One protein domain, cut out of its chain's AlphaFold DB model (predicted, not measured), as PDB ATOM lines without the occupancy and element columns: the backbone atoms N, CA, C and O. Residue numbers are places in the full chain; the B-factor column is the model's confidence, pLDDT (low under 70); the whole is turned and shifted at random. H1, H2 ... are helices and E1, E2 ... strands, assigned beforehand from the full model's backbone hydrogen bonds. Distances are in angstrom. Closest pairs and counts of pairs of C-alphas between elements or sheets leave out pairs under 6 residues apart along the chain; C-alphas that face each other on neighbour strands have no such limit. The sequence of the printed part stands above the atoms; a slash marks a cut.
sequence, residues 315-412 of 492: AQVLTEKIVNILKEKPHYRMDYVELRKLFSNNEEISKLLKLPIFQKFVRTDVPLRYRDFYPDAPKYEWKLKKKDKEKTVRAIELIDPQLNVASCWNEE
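AT A GLANCE: This is residues 315 to 412 of the 492 residues of the protein "general transcription factor 3C polypeptide 1" of Agrilus planipennis (UniProt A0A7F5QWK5). A long, narrow ribbon of two antiparallel strands, E2 and E3, has the short E1 beside part of E3, and helix H1 crosses one end of this small sheet. Near that end lie H3, H4 and H7, while at the opposite end H5 folds back beside the strands and H6 and the loop of residues 383 to 391 extend the length. The 98 printed residues have seven named helices and three named strands, in the order H1 E1 H2 H3 H4 E2 H5 H6 E3 H7; the sheet runs E1 E3 E2, antiparallel throughout, and the class is mixed, helices and strands. The outline is elongated, 48 by 27 by 19 A, yet the radius of gyration of the C-alphas, 15.0 A, is only just compact, close to loose.

IN THESE COORDINATES: Begin with the sheet: E3 runs from C-alpha 392 at (-7.156, 6.026, -14.764) to C-alpha 398, 18.7 A. Its neighbours are E2, residues 362 to 369, 18.6 A long, and E1, residues 333 to 335. E2 bends by 68 degrees at residue 365. Find C-alpha 315 at (-13.356, -20.595, -21.685); from there H1 runs 18.3 A to residue 327. H3 spans residues 346 to 352, 10.2 A. The four-residue helices are H2, 336 to 339; H4, 356 to 359; H5, 370 to 373; H6, 379 to 382; and H7, 405 to 408, ending with C-alpha 408 at (-25.120, -19.898, -15.789).

HOW THE PARTS SIT: Look first between E3 and E2, where N 363 and O 397 are 2.8 A apart, within hydrogen-bond range. Between E1 and E3, N 396 and O 334 are also 2.8 A apart. H1 is on the sheet at a height of 10.1 A, making two layers, a helix on one face of a sheet. It lies over E3 and only just over E2, with 3 C-alphas on E2, and runs across the strands at 89 degrees to E3 on the local plane. H2 is on the same face, height 7.1 A, over none of the strands; H5 is on the sheet too, height 6.3 A, over none. H1 and H7 touch, with the C-alphas of Glu 320 and Val 405 closest at 6.1 A. H1 and H3 are close but not clearly touching, their closest C-alphas, of Ala 315 and Leu 352, 6.7 A apart, and about perpendicular at 83 degrees. H4 is close to but not clearly touching H1, the closest C-alphas, of Thr 319 and Phe 358, being 6.6 A apart. H6, not on the sheet, is close to but not clearly touching H5: the closest C-alphas, of Tyr 370 and Trp 382, are 5.5 A apart. In H1 and H3 every O i to N i+4 pair is within hydrogen-bond range; the other helices are too short for one.

THE WHOLE: The C-alphas of Lys 386 and Asn 410 are the two farthest apart, 48.7 A. The printed part has no cut, and no link is long. Mean pLDDT of the printed part is 80.5; look for values under 70 at residues 385 to 387, 406 to 408 and 410 to 412 of this model.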
ATOM      1  N   ALA A 315     -12.771 -21.874 -22.098       79.00
ATOM      2  CA  ALA A 315     -13.356 -20.595 -21.685       79.00
ATOM      3  C   ALA A 315     -14.136 -20.655 -20.351       79.00
ATOM      4  O   ALA A 315     -14.024 -19.721 -19.555       79.00
ATOM      5  N   GLN A 316     -14.865 -21.739 -20.062       82.44
ATOM      6  CA  GLN A 316     -15.559 -21.917 -18.778       82.44
ATOM      7  C   GLN A 316     -14.546 -22.075 -17.641       82.44
ATOM      8  O   GLN A 316     -14.633 -21.364 -16.646       82.44
ATOM      9  N   VAL A 317     -13.535 -22.936 -17.813       83.56
ATOM     10  CA  VAL A 317     -12.484 -23.175 -16.804       83.56
ATOM     11  C   VAL A 317     -11.683 -21.897 -16.511       83.56
ATOM     12  O   VAL A 317     -11.398 -21.585 -15.354       83.56
ATOM     13  N   LEU A 318     -11.364 -21.107 -17.542       84.50
ATOM     14  CA  LEU A 318     -10.732 -19.794 -17.375       84.50
ATOM     15  C   LEU A 318     -11.650 -18.799 -16.641       84.50
ATOM     16  O   LEU A 318     -11.165 -18.029 -15.812       84.50
ATOM     17  N   THR A 319     -12.962 -18.833 -16.897       86.81
ATOM     18  CA  THR A 319     -13.949 -17.984 -16.204       86.81
ATOM     19  C   THR A 319     -14.089 -18.375 -14.736       86.81
ATOM     20  O   THR A 319     -13.985 -17.505 -13.878       86.81
ATOM     21  N   GLU A 320     -14.230 -19.668 -14.427       87.94
ATOM     22  CA  GLU A 320     -14.243 -20.205 -13.058       87.94
ATOM     23  C   GLU A 320     -12.983 -19.773 -12.287       87.94
ATOM     24  O   GLU A 320     -13.086 -19.252 -11.175       87.94
ATOM     25  N   LYS A 321     -11.795 -19.870 -12.905       88.44
ATOM     26  CA  LYS A 321     -10.535 -19.398 -12.306       88.44
ATOM     27  C   LYS A 321     -10.526 -17.883 -12.054       88.44
ATOM     28  O   LYS A 321     -10.130 -17.464 -10.969       88.44
ATOM     29  N   ILE A 322     -10.940 -17.053 -13.019       89.25
ATOM     30  CA  ILE A 322     -10.965 -15.585 -12.847       89.25
ATOM     31  C   ILE A 322     -11.975 -15.182 -11.767       89.25
ATOM     32  O   ILE A 322     -11.648 -14.369 -10.909       89.25
ATOM     33  N   VAL A 323     -13.173 -15.767 -11.776       89.38
ATOM     34  CA  VAL A 323     -14.230 -15.482 -10.799       89.38
ATOM     35  C   VAL A 323     -13.787 -15.853  -9.382       89.38
ATOM     36  O   VAL A 323     -13.967 -15.046  -8.475       89.38
ATOM     37  N   ASN A 324     -13.142 -17.007  -9.185       89.94
ATOM     38  CA  ASN A 324     -12.628 -17.399  -7.869       89.94
ATOM     39  C   ASN A 324     -11.524 -16.449  -7.374       89.94
ATOM     40  O   ASN A 324     -11.598 -15.977  -6.244       89.94
ATOM     41  N   ILE A 325     -10.572 -16.070  -8.238       89.56
ATOM     42  CA  ILE A 325      -9.532 -15.083  -7.893       89.56
ATOM     43  C   ILE A 325     -10.153 -13.719  -7.550       89.56
ATOM     44  O   ILE A 325      -9.707 -13.062  -6.613       89.56
ATOM     45  N   LEU A 326     -11.203 -13.286  -8.255       89.75
ATOM     46  CA  LEU A 326     -11.911 -12.051  -7.905       89.75
ATOM     47  C   LEU A 326     -12.630 -12.157  -6.553       89.75
ATOM     48  O   LEU A 326     -12.619 -11.176  -5.818       89.75
ATOM     49  N   LYS A 327     -13.198 -13.315  -6.180       88.50
ATOM     50  CA  LYS A 327     -13.840 -13.517  -4.861       88.50
ATOM     51  C   LYS A 327     -12.855 -13.374  -3.685       88.50
ATOM     52  O   LYS A 327     -13.279 -12.979  -2.604       88.50
ATOM     53  N   GLU A 328     -11.562 -13.615  -3.905       90.00
ATOM     54  CA  GLU A 328     -10.482 -13.413  -2.920       90.00
ATOM     55  C   GLU A 328      -9.943 -11.965  -2.870       90.00
ATOM     56  O   GLU A 328      -9.207 -11.604  -1.948       90.00
ATOM     57  N   LYS A 329     -10.277 -11.115  -3.851       87.75
ATOM     58  CA  LYS A 329      -9.710  -9.763  -3.998       87.75
ATOM     59  C   LYS A 329     -10.538  -8.680  -3.288       87.75
ATOM     60  O   LYS A 329     -11.771  -8.744  -3.283       87.75
ATOM     61  N   PRO A 330      -9.895  -7.622  -2.748       84.44
ATOM     62  CA  PRO A 330     -10.610  -6.497  -2.154       84.44
ATOM     63  C   PRO A 330     -11.544  -5.847  -3.183       84.44
ATOM     64  O   PRO A 330     -11.174  -5.625  -4.335       84.44
ATOM     65  N   HIS A 331     -12.777  -5.564  -2.757       85.12
ATOM     66  CA  HIS A 331     -13.859  -5.041  -3.604       85.12
ATOM     67  C   HIS A 331     -14.184  -5.889  -4.853       85.12
ATOM     68  O   HIS A 331     -14.815  -5.377  -5.775       85.12
ATOM     69  N   TYR A 332     -13.759  -7.158  -4.897       89.44
ATOM     70  CA  TYR A 332     -13.925  -8.081  -6.026       89.44
ATOM     71  C   TYR A 332     -13.385  -7.553  -7.367       89.44
ATOM     72  O   TYR A 332     -13.975  -7.769  -8.432       89.44
ATOM     73  N   ARG A 333     -12.261  -6.826  -7.310       89.00
ATOM     74  CA  ARG A 333     -11.648  -6.115  -8.443       89.00
ATOM     75  C   ARG A 333     -10.187  -6.498  -8.644       89.00
ATOM     76  O   ARG A 333      -9.462  -6.765  -7.691       89.00
ATOM     77  N   MET A 334      -9.739  -6.450  -9.896       90.69
ATOM     78  CA  MET A 334      -8.347  -6.692 -10.284       90.69
ATOM     79  C   MET A 334      -7.997  -5.879 -11.533       90.69
ATOM     80  O   MET A 334      -8.826  -5.748 -12.435       90.69
ATOM     81  N   ASP A 335      -6.786  -5.326 -11.613       88.44
ATOM     82  CA  ASP A 335      -6.364  -4.572 -12.796       88.44
ATOM     83  C   ASP A 335      -5.866  -5.470 -13.949       88.44
ATOM     84  O   ASP A 335      -5.582  -6.662 -13.793       88.44
ATOM     85  N   TYR A 336      -5.764  -4.889 -15.150       86.44
ATOM     86  CA  TYR A 336      -5.322  -5.614 -16.348       86.44
ATOM     87  C   TYR A 336      -3.819  -5.965 -16.344       86.44
ATOM     88  O   TYR A 336      -3.389  -6.736 -17.202       86.44
ATOM     89  N   VAL A 337      -3.002  -5.418 -15.439       85.06
ATOM     90  CA  VAL A 337      -1.579  -5.769 -15.294       85.06
ATOM     91  C   VAL A 337      -1.437  -7.018 -14.429       85.06
ATOM     92  O   VAL A 337      -0.672  -7.912 -14.783       85.06
ATOM     93  N   GLU A 338      -2.194  -7.124 -13.337       85.88
ATOM     94  CA  GLU A 338      -2.260  -8.343 -12.528       85.88
ATOM     95  C   GLU A 338      -2.942  -9.487 -13.286       85.88
ATOM     96  O   GLU A 338      -2.382 -10.583 -13.357       85.88
ATOM     97  N   LEU A 339      -4.062  -9.225 -13.970       86.06
ATOM     98  CA  LEU A 339      -4.729 -10.221 -14.819       86.06
ATOM     99  C   LEU A 339      -3.769 -10.841 -15.853       86.06
ATOM    100  O   LEU A 339      -3.785 -12.052 -16.061       86.06
ATOM    101  N   ARG A 340      -2.888 -10.037 -16.462       85.19
ATOM    102  CA  ARG A 340      -1.885 -10.502 -17.442       85.19
ATOM    103  C   ARG A 340      -0.698 -11.260 -16.834       85.19
ATOM    104  O   ARG A 340       0.047 -11.874 -17.588       85.19
ATOM    105  N   LYS A 341      -0.518 -11.251 -15.508       85.69
ATOM    106  CA  LYS A 341       0.473 -12.096 -14.806       85.69
ATOM    107  C   LYS A 341      -0.069 -13.495 -14.487       85.69
ATOM    108  O   LYS A 341       0.714 -14.421 -14.318       85.69
ATOM    109  N   LEU A 342      -1.393 -13.656 -14.401       81.31
ATOM    110  CA  LEU A 342      -2.057 -14.901 -13.979       81.31
ATOM    111  C   LEU A 342      -2.208 -15.958 -15.091       81.31
ATOM    112  O   LEU A 342      -2.638 -17.086 -14.810       81.31
ATOM    113  N   PHE A 343      -1.889 -15.598 -16.339       77.81
ATOM    114  CA  PHE A 343      -2.036 -16.438 -17.528       77.81
ATOM    115  C   PHE A 343      -0.901 -16.165 -18.522       77.81
ATOM    116  O   PHE A 343      -0.644 -15.016 -18.873       77.81
ATOM    117  N   SER A 344      -0.259 -17.223 -19.021       72.06
ATOM    118  CA  SER A 344       0.888 -17.117 -19.936       72.06
ATOM    119  C   SER A 344       0.524 -16.553 -21.316       72.06
ATOM    120  O   SER A 344       1.361 -15.925 -21.962       72.06
ATOM    121  N   ASN A 345      -0.716 -16.760 -21.776       73.50
ATOM    122  CA  ASN A 345      -1.185 -16.295 -23.082       73.50
ATOM    123  C   ASN A 345      -2.037 -15.020 -22.952       73.50
ATOM    124  O   ASN A 345      -3.140 -15.028 -22.409       73.50
ATOM    125  N   ASN A 346      -1.524 -13.916 -23.494       72.81
ATOM    126  CA  ASN A 346      -2.162 -12.602 -23.435       72.81
ATOM    127  C   ASN A 346      -3.325 -12.427 -24.431       72.81
ATOM    128  O   ASN A 346      -4.158 -11.530 -24.239       72.81
ATOM    129  N   GLU A 347      -3.392 -13.246 -25.483       74.06
ATOM    130  CA  GLU A 347      -4.438 -13.164 -26.507       74.06
ATOM    131  C   GLU A 347      -5.702 -13.916 -26.100       74.06
ATOM    132  O   GLU A 347      -6.796 -13.381 -26.277       74.06
ATOM    133  N   GLU A 348      -5.554 -15.080 -25.459       73.69
ATOM    134  CA  GLU A 348      -6.658 -15.839 -24.850       73.69
ATOM    135  C   GLU A 348      -7.498 -14.953 -23.926       73.69
ATOM    136  O   GLU A 348      -8.705 -14.830 -24.124       73.69
ATOM    137  N   ILE A 349      -6.858 -14.246 -22.982       80.94
ATOM    138  CA  ILE A 349      -7.531 -13.273 -22.105       80.94
ATOM    139  C   ILE A 349      -8.248 -12.208 -22.948       80.94
ATOM    140  O   ILE A 349      -9.413 -11.893 -22.725       80.94
ATOM    141  N   SER A 350      -7.559 -11.655 -23.950       80.25
ATOM    142  CA  SER A 350      -8.065 -10.547 -24.773       80.25
ATOM    143  C   SER A 350      -9.220 -10.951 -25.710       80.25
ATOM    144  O   SER A 350      -9.882 -10.068 -26.268       80.25
ATOM    145  N   LYS A 351      -9.473 -12.256 -25.879       78.19
ATOM    146  CA  LYS A 351     -10.657 -12.829 -26.538       78.19
ATOM    147  C   LYS A 351     -11.724 -13.237 -25.510       78.19
ATOM    148  O   LYS A 351     -12.883 -12.883 -25.698       78.19
ATOM    149  N   LEU A 352     -11.341 -13.860 -24.390       82.94
ATOM    150  CA  LEU A 352     -12.224 -14.231 -23.270       82.94
ATOM    151  C   LEU A 352     -13.010 -13.031 -22.719       82.94
ATOM    152  O   LEU A 352     -14.230 -13.104 -22.605       82.94
ATOM    153  N   LEU A 353     -12.336 -11.899 -22.482       85.19
ATOM    154  CA  LEU A 353     -12.950 -10.643 -22.021       85.19
ATOM    155  C   LEU A 353     -14.010 -10.072 -22.992       85.19
ATOM    156  O   LEU A 353     -14.739  -9.154 -22.625       85.19
ATOM    157  N   LYS A 354     -14.093 -10.578 -24.231       83.88
ATOM    158  CA  LYS A 354     -15.076 -10.173 -25.251       83.88
ATOM    159  C   LYS A 354     -16.227 -11.171 -25.415       83.88
ATOM    160  O   LYS A 354     -17.133 -10.900 -26.199       83.88
ATOM    161  N   LEU A 355     -16.193 -12.324 -24.742       79.69
ATOM    162  CA  LEU A 355     -17.270 -13.309 -24.832       79.69
ATOM    163  C   LEU A 355     -18.490 -12.816 -24.028       79.69
ATOM    164  O   LEU A 355     -18.331 -12.531 -22.840       79.69
ATOM    165  N   PRO A 356     -19.706 -12.763 -24.609       80.00
ATOM    166  CA  PRO A 356     -20.902 -12.312 -23.889       80.00
ATOM    167  C   PRO A 356     -21.172 -13.111 -22.607       80.00
ATOM    168  O   PRO A 356     -21.478 -12.528 -21.570       80.00
ATOM    169  N   ILE A 357     -20.959 -14.433 -22.651       79.00
ATOM    170  CA  ILE A 357     -21.067 -15.325 -21.491       79.00
ATOM    171  C   ILE A 357     -20.100 -14.937 -20.356       79.00
ATOM    172  O   ILE A 357     -20.494 -14.950 -19.196       79.00
ATOM    173  N   PHE A 358     -18.869 -14.503 -20.656       84.56
ATOM    174  CA  PHE A 358     -17.926 -14.017 -19.637       84.56
ATOM    175  C   PHE A 358     -18.401 -12.689 -19.022       84.56
ATOM    176  O   PHE A 358     -18.350 -12.497 -17.805       84.56
ATOM    177  N   GLN A 359     -18.912 -11.784 -19.863       87.38
ATOM    178  CA  GLN A 359     -19.376 -10.454 -19.454       87.38
ATOM    179  C   GLN A 359     -20.638 -10.481 -18.571       87.38
ATOM    180  O   GLN A 359     -20.922  -9.489 -17.902       87.38
ATOM    181  N   LYS A 360     -21.359 -11.613 -18.495       84.56
ATOM    182  CA  LYS A 360     -22.421 -11.846 -17.493       84.56
ATOM    183  C   LYS A 360     -21.892 -11.957 -16.060       84.56
ATOM    184  O   LYS A 360     -22.609 -11.610 -15.128       84.56
ATOM    185  N   PHE A 361     -20.654 -12.421 -15.875       85.69
ATOM    186  CA  PHE A 361     -20.038 -12.588 -14.553       85.69
ATOM    187  C   PHE A 361     -19.149 -11.407 -14.165       85.69
ATOM    188  O   PHE A 361     -19.068 -11.051 -12.991       85.69
ATOM    189  N   VAL A 362     -18.452 -10.811 -15.137       88.75
ATOM    190  CA  VAL A 362     -17.372  -9.848 -14.890       88.75
ATOM    191  C   VAL A 362     -17.525  -8.621 -15.788       88.75
ATOM    192  O   VAL A 362     -17.483  -8.725 -17.014       88.75
ATOM    193  N   ARG A 363     -17.623  -7.430 -15.183       88.38
ATOM    194  CA  ARG A 363     -17.532  -6.153 -15.904       88.38
ATOM    195  C   ARG A 363     -16.099  -5.955 -16.372       88.38
ATOM    196  O   ARG A 363     -15.167  -6.041 -15.570       88.38
ATOM    197  N   THR A 364     -15.923  -5.652 -17.650       89.00
ATOM    198  CA  THR A 364     -14.616  -5.371 -18.250       89.00
ATOM    199  C   THR A 364     -14.391  -3.867 -18.402       89.00
ATOM    200  O   THR A 364     -15.335  -3.078 -18.407       89.00
ATOM    201  N   ASP A 365     -13.127  -3.467 -18.533       85.81
ATOM    202  CA  ASP A 365     -12.693  -2.100 -18.846       85.81
ATOM    203  C   ASP A 365     -13.169  -1.009 -17.859       85.81
ATOM    204  O   ASP A 365     -13.178   0.178 -18.198       85.81
ATOM    205  N   VAL A 366     -13.491  -1.385 -16.613       85.06
ATOM    206  CA  VAL A 366     -13.984  -0.475 -15.565       85.06
ATOM    207  C   VAL A 366     -12.925   0.599 -15.260       85.06
ATOM    208  O   VAL A 366     -11.803   0.245 -14.883       85.06
ATOM    209  N   PRO A 367     -13.232   1.903 -15.418       84.06
ATOM    210  CA  PRO A 367     -12.268   2.978 -15.212       84.06
ATOM    211  C   PRO A 367     -12.194   3.378 -13.733       84.06
ATOM    212  O   PRO A 367     -13.069   4.071 -13.216       84.06
ATOM    213  N   LEU A 368     -11.116   2.976 -13.065       83.06
ATOM    214  CA  LEU A 368     -10.820   3.309 -11.667       83.06
ATOM    215  C   LEU A 368      -9.589   4.220 -11.573       83.06
ATOM    216  O   LEU A 368      -8.902   4.464 -12.572       83.06
ATOM    217  N   ARG A 369      -9.313   4.779 -10.396       82.88
ATOM    218  CA  ARG A 369      -8.142   5.635 -10.165       82.88
ATOM    219  C   ARG A 369      -6.918   4.771  -9.884       82.88
ATOM    220  O   ARG A 369      -7.033   3.697  -9.300       82.88
ATOM    221  N   TYR A 370      -5.728   5.236 -10.259       81.12
ATOM    222  CA  TYR A 370      -4.494   4.480 -10.013       81.12
ATOM    223  C   TYR A 370      -4.291   4.154  -8.523       81.12
ATOM    224  O   TYR A 370      -3.880   3.045  -8.179       81.12
ATOM    225  N   ARG A 371      -4.629   5.092  -7.629       79.81
ATOM    226  CA  ARG A 371      -4.481   4.904  -6.180       79.81
ATOM    227  C   ARG A 371      -5.572   4.049  -5.528       79.81
ATOM    228  O   ARG A 371      -5.417   3.718  -4.359       79.81
ATOM    229  N   ASP A 372      -6.606   3.639  -6.269       78.25
ATOM    230  CA  ASP A 372      -7.598   2.664  -5.785       78.25
ATOM    231  C   ASP A 372      -6.987   1.246  -5.686       78.25
ATOM    232  O   ASP A 372      -7.442   0.436  -4.883       78.25
ATOM    233  N   PHE A 373      -5.938   0.958  -6.475       74.19
ATOM    234  CA  PHE A 373      -5.154  -0.288  -6.417       74.19
ATOM    235  C   PHE A 373      -3.791  -0.110  -5.738       74.19
ATOM    236  O   PHE A 373      -3.314  -1.016  -5.059       74.19
ATOM    237  N   TYR A 374      -3.164   1.058  -5.911       80.12
ATOM    238  CA  TYR A 374      -1.822   1.354  -5.405       80.12
ATOM    239  C   TYR A 374      -1.835   2.637  -4.548       80.12
ATOM    240  O   TYR A 374      -1.390   3.695  -5.012       80.12
ATOM    241  N   PRO A 375      -2.370   2.593  -3.311       76.69
ATOM    242  CA  PRO A 375      -2.598   3.789  -2.491       76.69
ATOM    243  C   PRO A 375      -1.309   4.562  -2.176       76.69
ATOM    244  O   PRO A 375      -1.306   5.800  -2.226       76.69
ATOM    245  N   ASP A 376      -0.215   3.831  -1.945       77.12
ATOM    246  CA  ASP A 376       1.117   4.342  -1.591       77.12
ATOM    247  C   ASP A 376       2.003   4.670  -2.808       77.12
ATOM    248  O   ASP A 376       3.181   4.997  -2.656       77.12
ATOM    249  N   ALA A 377       1.460   4.594  -4.030       77.56
ATOM    250  CA  ALA A 377       2.233   4.814  -5.248       77.56
ATOM    251  C   ALA A 377       2.920   6.198  -5.270       77.56
ATOM    252  O   ALA A 377       2.282   7.226  -4.989       77.56
ATOM    253  N   PRO A 378       4.201   6.280  -5.673       76.62
ATOM    254  CA  PRO A 378       4.916   7.543  -5.740       76.62
ATOM    255  C   PRO A 378       4.341   8.472  -6.821       76.62
ATOM    256  O   PRO A 378       3.759   8.060  -7.827       76.62
ATOM    257  N   LYS A 379       4.534   9.780  -6.627       73.56
ATOM    258  CA  LYS A 379       3.855  10.855  -7.378       73.56
ATOM    259  C   LYS A 379       4.104  10.862  -8.897       73.56
ATOM    260  O   LYS A 379       3.360  11.523  -9.615       73.56
ATOM    261  N   TYR A 380       5.108  10.142  -9.404       76.19
ATOM    262  CA  TYR A 380       5.354   9.975 -10.845       76.19
ATOM    263  C   TYR A 380       4.557   8.807 -11.476       76.19
ATOM    264  O   TYR A 380       4.357   8.779 -12.697       76.19
ATOM    265  N   GLU A 381       4.058   7.867 -10.667       75.06
ATOM    266  CA  GLU A 381       3.338   6.670 -11.128       75.06
ATOM    267  C   GLU A 381       1.844   6.916 -11.280       75.06
ATOM    268  O   GLU A 381       1.292   6.546 -12.313       75.06
ATOM    269  N   TRP A 382       1.197   7.635 -10.360       73.38
ATOM    270  CA  TRP A 382      -0.238   7.926 -10.472       73.38
ATOM    271  C   TRP A 382      -0.579   9.231 -11.206       73.38
ATOM    272  O   TRP A 382      -1.714   9.391 -11.644       73.38
ATOM    273  N   LYS A 383       0.356  10.175 -11.391       76.75
ATOM    274  CA  LYS A 383       0.071  11.493 -12.003       76.75
ATOM    275  C   LYS A 383       0.366  11.543 -13.508       76.75
ATOM    276  O   LYS A 383       1.363  10.999 -13.987       76.75
ATOM    277  N   LEU A 384      -0.482  12.223 -14.280       72.81
ATOM    278  CA  LEU A 384      -0.283  12.428 -15.721       72.81
ATOM    279  C   LEU A 384       0.821  13.468 -16.007       72.81
ATOM    280  O   LEU A 384       0.745  14.609 -15.568       72.81
ATOM    281  N   LYS A 385       1.814  13.116 -16.840       66.44
ATOM    282  CA  LYS A 385       2.973  13.987 -17.166       66.44
ATOM    283  C   LYS A 385       2.632  15.339 -17.830       66.44
ATOM    284  O   LYS A 385       3.512  16.184 -17.922       66.44
ATOM    285  N   LYS A 386       1.404  15.539 -18.331       65.50
ATOM    286  CA  LYS A 386       0.977  16.756 -19.064       65.50
ATOM    287  C   LYS A 386      -0.245  17.484 -18.474       65.50
ATOM    288  O   LYS A 386      -0.648  18.501 -19.030       65.50
ATOM    289  N   LYS A 387      -0.874  16.975 -17.408       67.06
ATOM    290  CA  LYS A 387      -2.046  17.591 -16.747       67.06
ATOM    291  C   LYS A 387      -2.041  17.228 -15.265       67.06
ATOM    292  O   LYS A 387      -1.702  16.097 -14.936       67.06
ATOM    293  N   ASP A 388      -2.481  18.130 -14.388       70.44
ATOM    294  CA  ASP A 388      -2.646  17.817 -12.961       70.44
ATOM    295  C   ASP A 388      -3.920  16.992 -12.711       70.44
ATOM    296  O   ASP A 388      -4.927  17.468 -12.192       70.44
ATOM    297  N   LYS A 389      -3.899  15.757 -13.214       76.50
ATOM    298  CA  LYS A 389      -4.941  14.751 -13.043       76.50
ATOM    299  C   LYS A 389      -4.295  13.394 -12.789       76.50
ATOM    300  O   LYS A 389      -3.211  13.090 -13.298       76.50
ATOM    301  N   GLU A 390      -4.983  12.593 -11.992       79.06
ATOM    302  CA  GLU A 390      -4.639  11.203 -11.738       79.06
ATOM    303  C   GLU A 390      -4.843  10.351 -13.004       79.06
ATOM    304  O   GLU A 390      -5.708  10.643 -13.836       79.06
ATOM    305  N   LYS A 391      -4.016   9.318 -13.179       82.31
ATOM    306  CA  LYS A 391      -4.174   8.309 -14.228       82.31
ATOM    307  C   LYS A 391      -5.357   7.411 -13.879       82.31
ATOM    308  O   LYS A 391      -5.471   6.941 -12.748       82.31
ATOM    309  N   THR A 392      -6.190   7.116 -14.868       82.81
ATOM    310  CA  THR A 392      -7.156   6.026 -14.764       82.81
ATOM    311  C   THR A 392      -6.488   4.694 -15.095       82.81
ATOM    312  O   THR A 392      -5.683   4.597 -16.023       82.81
ATOM    313  N   VAL A 393      -6.832   3.664 -14.330       84.06
ATOM    314  CA  VAL A 393      -6.487   2.263 -14.583       84.06
ATOM    315  C   VAL A 393      -7.759   1.558 -15.039       84.06
ATOM    316  O   VAL A 393      -8.844   1.836 -14.530       84.06
ATOM    317  N   ARG A 394      -7.637   0.663 -16.024       87.12
ATOM    318  CA  ARG A 394      -8.731  -0.238 -16.400       87.12
ATOM    319  C   ARG A 394      -8.643  -1.506 -15.565       87.12
ATOM    320  O   ARG A 394      -7.570  -2.104 -15.467       87.12
ATOM    321  N   ALA A 395      -9.775  -1.893 -15.000       87.94
ATOM    322  CA  ALA A 395      -9.924  -3.057 -14.144       87.94
ATOM    323  C   ALA A 395     -11.062  -3.961 -14.618       87.94
ATOM    324  O   ALA A 395     -11.931  -3.544 -15.389       87.94
ATOM    325  N   ILE A 396     -11.037  -5.200 -14.142       91.19
ATOM    326  CA  ILE A 396     -12.186  -6.095 -14.152       91.19
ATOM    327  C   ILE A 396     -12.823  -6.127 -12.758       91.19
ATOM    328  O   ILE A 396     -12.125  -6.021 -11.746       91.19
ATOM    329  N   GLU A 397     -14.146  -6.250 -12.713       90.62
ATOM    330  CA  GLU A 397     -14.956  -6.270 -11.490       90.62
ATOM    331  C   GLU A 397     -15.973  -7.413 -11.561       90.62
ATOM    332  O   GLU A 397     -16.680  -7.545 -12.561       90.62
ATOM    333  N   LEU A 398     -16.076  -8.224 -10.508       90.56
ATOM    334  CA  LEU A 398     -17.114  -9.251 -10.404       90.56
ATOM    335  C   LEU A 398     -18.495  -8.593 -10.235       90.56
ATOM    336  O   LEU A 398     -18.667  -7.729  -9.378       90.56
ATOM    337  N   ILE A 399     -19.479  -8.999 -11.041       87.19
ATOM    338  CA  ILE A 399     -20.831  -8.411 -11.027       87.19
ATOM    339  C   ILE A 399     -21.585  -8.784  -9.749       87.19
ATOM    340  O   ILE A 399     -22.192  -7.914  -9.127       87.19
ATOM    341  N   ASP A 400     -21.522 -10.059  -9.367       82.56
ATOM    342  CA  ASP A 400     -22.152 -10.610  -8.168       82.56
ATOM    343  C   ASP A 400     -21.315 -11.797  -7.631       82.56
ATOM    344  O   ASP A 400     -21.088 -12.771  -8.360       82.56
ATOM    345  N   PRO A 401     -20.842 -11.754  -6.368       77.94
ATOM    346  CA  PRO A 401     -20.154 -12.868  -5.713       77.94
ATOM    347  C   PRO A 401     -20.980 -14.150  -5.548       77.94
ATOM    348  O   PRO A 401     -20.379 -15.210  -5.345       77.94
ATOM    349  N   GLN A 402     -22.312 -14.095  -5.611       76.12
ATOM    350  CA  GLN A 402     -23.178 -15.266  -5.420       76.12
ATOM    351  C   GLN A 402     -23.371 -16.091  -6.699       76.12
ATOM    352  O   GLN A 402     -23.687 -17.276  -6.603       76.12
ATOM    353  N   LEU A 403     -23.101 -15.525  -7.885       73.69
ATOM    354  CA  LEU A 403     -23.227 -16.249  -9.153       73.69
ATOM    355  C   LEU A 403     -22.345 -17.508  -9.192       73.69
ATOM    356  O   LEU A 403     -21.146 -17.486  -8.863       73.69
ATOM    357  N   ASN A 404     -22.956 -18.599  -9.658       74.62
ATOM    358  CA  ASN A 404     -22.298 -19.857  -9.977       74.62
ATOM    359  C   ASN A 404     -22.023 -19.904 -11.486       74.62
ATOM    360  O   ASN A 404     -22.944 -19.932 -12.298       74.62
ATOM    361  N   VAL A 405     -20.744 -19.937 -11.865       74.31
ATOM    362  CA  VAL A 405     -20.345 -19.962 -13.280       74.31
ATOM    363  C   VAL A 405     -20.876 -21.215 -13.981       74.31
ATOM    364  O   VAL A 405     -21.315 -21.123 -15.122       74.31
ATOM    365  N   ALA A 406     -20.890 -22.369 -13.310       67.50
ATOM    366  CA  ALA A 406     -21.242 -23.644 -13.930       67.50
ATOM    367  C   ALA A 406     -22.748 -23.807 -14.205       67.50
ATOM    368  O   ALA A 406     -23.106 -24.504 -15.154       67.50
ATOM    369  N   SER A 407     -23.636 -23.166 -13.434       68.00
ATOM    370  CA  SER A 407     -25.070 -23.167 -13.764       68.00
ATOM    371  C   SER A 407     -25.330 -22.201 -14.924       68.00
ATOM    372  O   SER A 407     -25.765 -22.625 -15.997       68.00
ATOM    373  N   CYS A 408     -24.892 -20.945 -14.793       68.88
ATOM    374  CA  CYS A 408     -25.120 -19.898 -15.789       68.88
ATOM    375  C   CYS A 408     -24.452 -20.154 -17.157       68.88
ATOM    376  O   CYS A 408     -24.916 -19.629 -18.169       68.88
ATOM    377  N   TRP A 409     -23.401 -20.983 -17.227       70.25
ATOM    378  CA  TRP A 409     -22.801 -21.440 -18.495       70.25
ATOM    379  C   TRP A 409     -23.647 -22.497 -19.226       70.25
ATOM    380  O   TRP A 409     -23.571 -22.629 -20.448       70.25
ATOM    381  N   ASN A 410     -24.479 -23.241 -18.496       59.75
ATOM    382  CA  ASN A 410     -25.441 -24.187 -19.062       59.75
ATOM    383  C   ASN A 410     -26.805 -23.524 -19.344       59.75
ATOM    384  O   ASN A 410     -27.476 -23.890 -20.315       59.75
ATOM    385  N   GLU A 411     -27.169 -22.497 -18.569       55.50
ATOM    386  CA  GLU A 411     -28.399 -21.696 -18.702       55.50
ATOM    387  C   GLU A 411     -28.511 -20.898 -20.020       55.50
ATOM    388  O   GLU A 411     -29.594 -20.425 -20.347       55.50
ATOM    389  N   GLU A 412     -27.478 -20.805 -20.868       47.19
ATOM    390  CA  GLU A 412     -27.670 -20.311 -22.252       47.19
ATOM    391  C   GLU A 412     -28.489 -21.273 -23.141       47.19
ATOM    392  O   GLU A 412     -28.919 -20.887 -24.224       47.19
TER     393      GLU A 412